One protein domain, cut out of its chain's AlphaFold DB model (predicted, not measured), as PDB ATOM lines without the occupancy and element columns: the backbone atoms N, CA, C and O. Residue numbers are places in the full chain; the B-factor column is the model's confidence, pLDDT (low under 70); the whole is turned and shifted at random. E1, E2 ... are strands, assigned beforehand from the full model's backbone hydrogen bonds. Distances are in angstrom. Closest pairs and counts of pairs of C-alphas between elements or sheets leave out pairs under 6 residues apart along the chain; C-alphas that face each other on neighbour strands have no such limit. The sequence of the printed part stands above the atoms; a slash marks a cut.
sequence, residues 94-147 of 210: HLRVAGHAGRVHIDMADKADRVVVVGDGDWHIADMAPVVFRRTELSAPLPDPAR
ATOM      1  N   HIS A  94     -33.855  35.652 -15.519       95.12
ATOM      2  CA  HIS A  94     -34.711  36.817 -15.721       95.12
ATOM      3  C   HIS A  94     -36.119  36.542 -15.194       95.12
ATOM      4  O   HIS A  94     -36.620  35.433 -15.299       95.12
ATOM      5  N   LEU A  95     -36.810  37.524 -14.616       92.31
ATOM      6  CA  LEU A  95     -38.160  37.261 -14.091       92.31
ATOM      7  C   LEU A  95     -39.224  37.191 -15.190       92.31
ATOM      8  O   LEU A  95     -40.134  36.371 -15.125       92.31
ATOM      9  N   ARG A  96     -39.132  38.090 -16.171       93.12
ATOM     10  CA  ARG A  96     -40.140  38.247 -17.229       93.12
ATOM     11  C   ARG A  96     -39.530  38.746 -18.526       93.12
ATOM     12  O   ARG A  96     -39.943  38.298 -19.581       93.12
ATOM     13  N   VAL A  97     -38.579  39.674 -18.449       94.75
ATOM     14  CA  VAL A  97     -37.993  40.344 -19.613       94.75
ATOM     15  C   VAL A  97     -36.486  40.177 -19.592       94.75
ATOM     16  O   VAL A  97     -35.866  40.338 -18.540       94.75
ATOM     17  N   ALA A  98     -35.919  39.838 -20.743       95.56
ATOM     18  CA  ALA A  98     -34.498  39.577 -20.905       95.56
ATOM     19  C   ALA A  98     -33.990  40.084 -22.257       95.56
ATOM     20  O   ALA A  98     -34.657  39.922 -23.282       95.56
ATOM     21  N   GLY A  99     -32.792  40.660 -22.266       95.62
ATOM     22  CA  GLY A  99     -32.080  41.010 -23.489       95.62
ATOM     23  C   GLY A  99     -31.181  39.869 -23.943       95.62
ATOM     24  O   GLY A  99     -30.480  39.272 -23.134       95.62
ATOM     25  N   HIS A 100     -31.164  39.577 -25.243       95.75
ATOM     26  CA  HIS A 100     -30.164  38.692 -25.833       95.75
ATOM     27  C   HIS A 100     -29.937  39.036 -27.306       95.75
ATOM     28  O   HIS A 100     -30.884  39.086 -28.090       95.75
ATOM     29  N   ALA A 101     -28.672  39.257 -27.680       94.19
ATOM     30  CA  ALA A 101     -28.244  39.544 -29.054       94.19
ATOM     31  C   ALA A 101     -29.073  40.645 -29.756       94.19
ATOM     32  O   ALA A 101     -29.508  40.483 -30.894       94.19
ATOM     33  N   GLY A 102     -29.332  41.757 -29.057       93.00
ATOM     34  CA  GLY A 102     -30.089  42.897 -29.596       93.00
ATOM     35  C   GLY A 102     -31.610  42.700 -29.665       93.00
ATOM     36  O   GLY A 102     -32.310  43.588 -30.144       93.00
ATOM     37  N   ARG A 103     -32.131  41.572 -29.171       96.31
ATOM     38  CA  ARG A 103     -33.569  41.279 -29.082       96.31
ATOM     39  C   ARG A 103     -34.029  41.231 -27.631       96.31
ATOM     40  O   ARG A 103     -33.261  40.869 -26.737       96.31
ATOM     41  N   VAL A 104     -35.299  41.548 -27.411       96.94
ATOM     42  CA  VAL A 104     -35.968  41.415 -26.114       96.94
ATOM     43  C   VAL A 104     -36.843  40.170 -26.127       96.94
ATOM     44  O   VAL A 104     -37.590  39.941 -27.073       96.94
ATOM     45  N   HIS A 105     -36.766  39.386 -25.060       97.50
ATOM     46  CA  HIS A 105     -37.547  38.175 -24.846       97.50
ATOM     47  C   HIS A 105     -38.443  38.393 -23.630       97.50
ATOM     48  O   HIS A 105     -37.952  38.785 -22.570       97.50
ATOM     49  N   ILE A 106     -39.744  38.158 -23.785       96.75
ATOM     50  CA  ILE A 106     -40.756  38.370 -22.751       96.75
ATOM     51  C   ILE A 106     -41.464  37.041 -22.482       96.75
ATOM     52  O   ILE A 106     -42.199  36.550 -23.339       96.75
ATOM     53  N   ASP A 107     -41.256  36.464 -21.301       96.81
ATOM     54  CA  ASP A 107     -41.929  35.236 -20.866       96.81
ATOM     55  C   ASP A 107     -43.440  35.454 -20.770       96.81
ATOM     56  O   ASP A 107     -43.920  36.251 -19.954       96.81
ATOM     57  N   MET A 108     -44.213  34.714 -21.565       96.50
ATOM     58  CA  MET A 108     -45.669  34.787 -21.485       96.50
ATOM     59  C   MET A 108     -46.197  34.140 -20.208       96.50
ATOM     60  O   MET A 108     -47.326  34.422 -19.828       96.50
ATOM     61  N   ALA A 109     -45.406  33.316 -19.517       95.31
ATOM     62  CA  ALA A 109     -45.824  32.557 -18.340       95.31
ATOM     63  C   ALA A 109     -47.123  31.758 -18.523       95.31
ATOM     64  O   ALA A 109     -47.847  31.493 -17.561       95.31
ATOM     65  N   ASP A 110     -47.446  31.402 -19.762       95.50
ATOM     66  CA  ASP A 110     -48.605  30.596 -20.086       95.50
ATOM     67  C   ASP A 110     -48.275  29.101 -19.985       95.50
ATOM     68  O   ASP A 110     -47.149  28.693 -19.715       95.50
ATOM     69  N   LYS A 111     -49.289  28.254 -20.172       93.81
ATOM     70  CA  LYS A 111     -49.121  26.796 -20.054       93.81
ATOM     71  C   LYS A 111     -48.323  26.172 -21.200       93.81
ATOM     72  O   LYS A 111     -47.988  24.999 -21.099       93.81
ATOM     73  N   ALA A 112     -48.123  26.915 -22.286       95.94
ATOM     74  CA  ALA A 112     -47.353  26.484 -23.443       95.94
ATOM     75  C   ALA A 112     -45.897  26.974 -23.376       95.94
ATOM     76  O   ALA A 112     -45.143  26.733 -24.309       95.94
ATOM     77  N   ASP A 113     -45.518  27.664 -22.292       96.50
ATOM     78  CA  ASP A 113     -44.180  28.204 -22.072       96.50
ATOM     79  C   ASP A 113     -43.687  29.116 -23.203       96.50
ATOM     80  O   ASP A 113     -42.495  29.191 -23.492       96.50
ATOM     81  N   ARG A 114     -44.605  29.850 -23.834       97.81
ATOM     82  CA  ARG A 114     -44.291  30.704 -24.982       97.81
ATOM     83  C   ARG A 114     -43.581  31.988 -24.561       97.81
ATOM     84  O   ARG A 114     -43.715  32.482 -23.438       97.81
ATOM     85  N   VAL A 115     -42.850  32.570 -25.505       98.06
ATOM     86  CA  VAL A 115     -42.076  33.799 -25.320       98.06
ATOM     87  C   VAL A 115     -42.383  34.766 -26.455       98.06
ATOM     88  O   VAL A 115     -42.353  34.393 -27.625       98.06
ATOM     89  N   VAL A 116     -42.648  36.031 -26.127       97.62
ATOM     90  CA  VAL A 116     -42.693  37.098 -27.134       97.62
ATOM     91  C   VAL A 116     -41.271  37.579 -27.395       97.62
ATOM     92  O   VAL A 116     -40.566  37.978 -26.468       97.62
ATOM     93  N   VAL A 117     -40.859  37.572 -28.657       97.81
ATOM     94  CA  VAL A 117     -39.562  38.076 -29.112       97.81
ATOM     95  C   VAL A 117     -39.785  39.394 -29.834       97.81
ATOM     96  O   VAL A 117     -40.471  39.425 -30.851       97.81
ATOM     97  N   VAL A 118     -39.193  40.473 -29.325       96.19
ATOM     98  CA  VAL A 118     -39.260  41.826 -29.893       96.19
ATOM     99  C   VAL A 118     -37.892  42.200 -30.461       96.19
ATOM    100  O   VAL A 118     -36.871  42.075 -29.780       96.19
ATOM    101  N   GLY A 119     -37.856  42.666 -31.705       94.62
ATOM    102  CA  GLY A 119     -36.629  43.073 -32.387       94.62
ATOM    103  C   GLY A 119     -36.895  43.507 -33.823       94.62
ATOM    104  O   GLY A 119     -37.926  43.170 -34.394       94.62
ATOM    105  N   ASP A 120     -35.966  44.263 -34.407       92.19
ATOM    106  CA  ASP A 120     -36.024  44.694 -35.816       92.19
ATOM    107  C   ASP A 120     -37.317  45.444 -36.203       92.19
ATOM    108  O   ASP A 120     -37.788  45.366 -37.334       92.19
ATOM    109  N   GLY A 121     -37.915  46.171 -35.251       90.94
ATOM    110  CA  GLY A 121     -39.174  46.895 -35.460       90.94
ATOM    111  C   GLY A 121     -40.427  46.012 -35.480       90.94
ATOM    112  O   GLY A 121     -41.512  46.523 -35.750       90.94
ATOM    113  N   ASP A 122     -40.303  44.720 -35.166       94.31
ATOM    114  CA  ASP A 122     -41.411  43.770 -35.110       94.31
ATOM    115  C   ASP A 122     -41.368  42.906 -33.832       94.31
ATOM    116  O   ASP A 122     -40.461  42.992 -32.998       94.31
ATOM    117  N   TRP A 123     -42.386  42.069 -33.654       96.00
ATOM    118  CA  TRP A 123     -42.430  41.032 -32.640       96.00
ATOM    119  C   TRP A 123     -43.114  39.765 -33.158       96.00
ATOM    120  O   TRP A 123     -43.960  39.814 -34.046       96.00
ATOM    121  N   HIS A 124     -42.773  38.620 -32.576       97.19
ATOM    122  CA  HIS A 124     -43.448  37.343 -32.820       97.19
ATOM    123  C   HIS A 124     -43.468  36.495 -31.545       97.19
ATOM    124  O   HIS A 124     -42.781  36.812 -30.575       97.19
ATOM    125  N   ILE A 125     -44.272  35.433 -31.538       97.81
ATOM    126  CA  ILE A 125     -44.291  34.442 -30.457       97.81
ATOM    127  C   ILE A 125     -43.409  33.265 -30.873       97.81
ATOM    128  O   ILE A 125     -43.493  32.812 -32.015       97.81
ATOM    129  N   ALA A 126     -42.578  32.790 -29.954       97.69
ATOM    130  CA  ALA A 126     -41.719  31.627 -30.115       97.69
ATOM    131  C   ALA A 126     -41.920  30.645 -28.954       97.69
ATOM    132  O   ALA A 126     -42.309  31.042 -27.854       97.69
ATOM    133  N   ASP A 127     -41.607  29.375 -29.196       97.31
ATOM    134  CA  ASP A 127     -41.717  28.305 -28.194       97.31
ATOM    135  C   ASP A 127     -40.424  28.110 -27.382       97.31
ATOM    136  O   ASP A 127     -40.406  27.364 -26.412       97.31
ATOM    137  N   MET A 128     -39.328  28.770 -27.771       96.06
ATOM    138  CA  MET A 128     -38.031  28.693 -27.094       96.06
ATOM    139  C   MET A 128     -37.344  30.057 -27.060       96.06
ATOM    140  O   MET A 128     -37.549  30.890 -27.945       96.06
ATOM    141  N   ALA A 129     -36.476  30.260 -26.067       97.25
ATOM    142  CA  ALA A 129     -35.653  31.458 -25.951       97.25
ATOM    143  C   ALA A 129     -34.194  31.131 -25.569       97.25
ATOM    144  O   ALA A 129     -33.944  30.163 -24.853       97.25
ATOM    145  N   PRO A 130     -33.214  31.953 -25.993       96.81
ATOM    146  CA  PRO A 130     -31.797  31.806 -25.638       96.81
ATOM    147  C   PRO A 130     -31.456  32.364 -24.239       96.81
ATOM    148  O   PRO A 130     -30.294  32.592 -23.919       96.81
ATOM    149  N   VAL A 131     -32.471  32.623 -23.417       97.00
ATOM    150  CA  VAL A 131     -32.395  33.183 -22.061       97.00
ATOM    151  C   VAL A 131     -33.209  32.297 -21.132       97.00
ATOM    152  O   VAL A 131     -34.100  31.591 -21.594       97.00
ATOM    153  N   VAL A 132     -32.944  32.344 -19.828       97.81
ATOM    154  CA  VAL A 132     -33.685  31.533 -18.856       97.81
ATOM    155  C   VAL A 132     -34.498  32.426 -17.925       97.81
ATOM    156  O   VAL A 132     -33.985  33.385 -17.344       97.81
ATOM    157  N   PHE A 133     -35.776  32.092 -17.771       96.81
ATOM    158  CA  PHE A 133     -36.717  32.793 -16.918       96.81
ATOM    159  C   PHE A 133     -36.954  32.059 -15.600       96.81
ATOM    160  O   PHE A 133     -37.176  30.848 -15.573       96.81
ATOM    161  N   ARG A 134     -36.970  32.803 -14.493       94.38
ATOM    162  CA  ARG A 134     -37.392  32.338 -13.169       94.38
ATOM    163  C   ARG A 134     -38.772  32.895 -12.862       94.38
ATOM    164  O   ARG A 134     -38.904  34.043 -12.435       94.38
ATOM    165  N   ARG A 135     -39.793  32.058 -13.022       93.06
ATOM    166  CA  ARG A 135     -41.163  32.407 -12.639       93.06
ATOM    167  C   ARG A 135     -41.320  32.422 -11.124       93.06
ATOM    168  O   ARG A 135     -40.716  31.631 -10.399       93.06
ATOM    169  N   THR A 136     -42.164  33.326 -10.655       89.31
ATOM    170  CA  THR A 136     -42.578  33.429  -9.253       89.31
ATOM    171  C   THR A 136     -44.085  33.215  -9.158       89.31
ATOM    172  O   THR A 136     -44.768  33.094 -10.173       89.31
ATOM    173  N   GLU A 137     -44.639  33.216  -7.947       85.31
ATOM    174  CA  GLU A 137     -46.099  33.226  -7.771       85.31
ATOM    175  C   GLU A 137     -46.765  34.488  -8.355       85.31
ATOM    176  O   GLU A 137     -47.976  34.489  -8.546       85.31
ATOM    177  N   LEU A 138     -45.976  35.526  -8.671       84.75
ATOM    178  CA  LEU A 138     -46.407  36.786  -9.287       84.75
ATOM    179  C   LEU A 138     -46.203  36.825 -10.816       84.75
ATOM    180  O   LEU A 138     -46.196  37.892 -11.431       84.75
ATOM    181  N   SER A 139     -45.921  35.676 -11.432       87.69
ATOM    182  CA  SER A 139     -45.736  35.544 -12.878       87.69
ATOM    183  C   SER A 139     -47.030  35.043 -13.520       87.69
ATOM    184  O   SER A 139     -47.073  33.909 -13.996       87.69
ATOM    185  N   ALA A 140     -48.107  35.840 -13.519       89.88
ATOM    186  CA  ALA A 140     -49.340  35.404 -14.173       89.88
ATOM    187  C   ALA A 140     -49.163  35.278 -15.701       89.88
ATOM    188  O   ALA A 140     -48.379  36.033 -16.294       89.88
ATOM    189  N   PRO A 141     -49.913  34.367 -16.352       93.44
ATOM    190  CA  PRO A 141     -49.936  34.263 -17.803       93.44
ATOM    191  C   PRO A 141     -50.308  35.592 -18.467       93.44
ATOM    192  O   PRO A 141     -51.265  36.254 -18.059       93.44
ATOM    193  N   LEU A 142     -49.573  35.964 -19.509       91.88
ATOM    194  CA  LEU A 142     -49.905  37.087 -20.370       91.88
ATOM    195  C   LEU A 142     -51.036  36.694 -21.329       91.88
ATOM    196  O   LEU A 142     -51.052  35.561 -21.816       91.88
ATOM    197  N   PRO A 143     -51.971  37.609 -21.636       91.44
ATOM    198  CA  PRO A 143     -52.877  37.417 -22.759       91.44
ATOM    199  C   PRO A 143     -52.098  37.313 -24.074       91.44
ATOM    200  O   PRO A 143     -51.019  37.895 -24.216       91.44
ATOM    201  N   ASP A 144     -52.687  36.626 -25.054       91.56
ATOM    202  CA  ASP A 144     -52.136  36.590 -26.405       91.56
ATOM    203  C   ASP A 144     -52.092  38.008 -26.999       91.56
ATOM    204  O   ASP A 144     -53.120  38.698 -27.036       91.56
ATOM    205  N   PRO A 145     -50.920  38.472 -27.464       91.19
ATOM    206  CA  PRO A 145     -50.806  39.777 -28.090       91.19
ATOM    207  C   PRO A 145     -51.529  39.797 -29.443       91.19
ATOM    208  O   PRO A 145     -51.408  38.882 -30.259       91.19
ATOM    209  N   ALA A 146     -52.260  40.881 -29.705       90.38
ATOM    210  CA  ALA A 146     -52.942  41.111 -30.974       90.38
ATOM    211  C   ALA A 146     -52.167  42.109 -31.850       90.38
ATOM    212  O   ALA A 146     -51.622  43.103 -31.366       90.38
ATOM    213  N   ARG A 147     -52.147  41.858 -33.163       90.94
ATOM    214  CA  ARG A 147     -51.654  42.817 -34.165       90.94
ATOM    215  C   ARG A 147     -52.646  43.977 -34.325       90.94
ATOM    216  O   ARG A 147     -53.846  43.789 -34.150       90.94
TER     217      ARG A 147
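What this domain is: This is residues 94 to 147 of the 210 residues of an uncharacterized protein of Mycobacterium helveticum (UniProt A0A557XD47). With little regular structure, this is one small, strongly twisted sheet of four strands, from which residues 127 to 147 cross over from the E4 side to the E1 side and fold back to end beyond E4. The printed part has 54 residues, 19 of them in named strands: all strand, antiparallel, order E1 E2 E3 E4. It is compact, radius of gyration of the C-alphas 10.6 A, spanning 32 by 24 by 16 A.

How they stand to each other: E1, residues 97 to 100, and E2, 103 to 107, form a hairpin at 147 degrees, with N 98 and O 105 2.9 A apart. E2 and E3, 115 to 119, form a hairpin at 160 degrees, N 106 and O 116 at 2.8 A. E3 and E4, 122 to 126, form a hairpin at 154 degrees, N 117 and O 124 at 2.8 A. The four make a meander, each strand the antiparallel neighbour of the one before. Edge strands E1 and E4 are apart.

Where its parts are: E1 begins at C-alpha 97 (-37.993, 40.344, -19.613) and is 10.1 A long. E2 is 13.2 A, E3 12.9 A and E4 13.1 A, ending at C-alpha 126 (-41.719, 31.627, -30.115).

The domain as a whole: The C-alphas of Asp 120 and Glu 137, the two farthest apart, are 31.9 A apart. The printed part has no cut, no link is long, and no printed residue is under 70 in pLDDT.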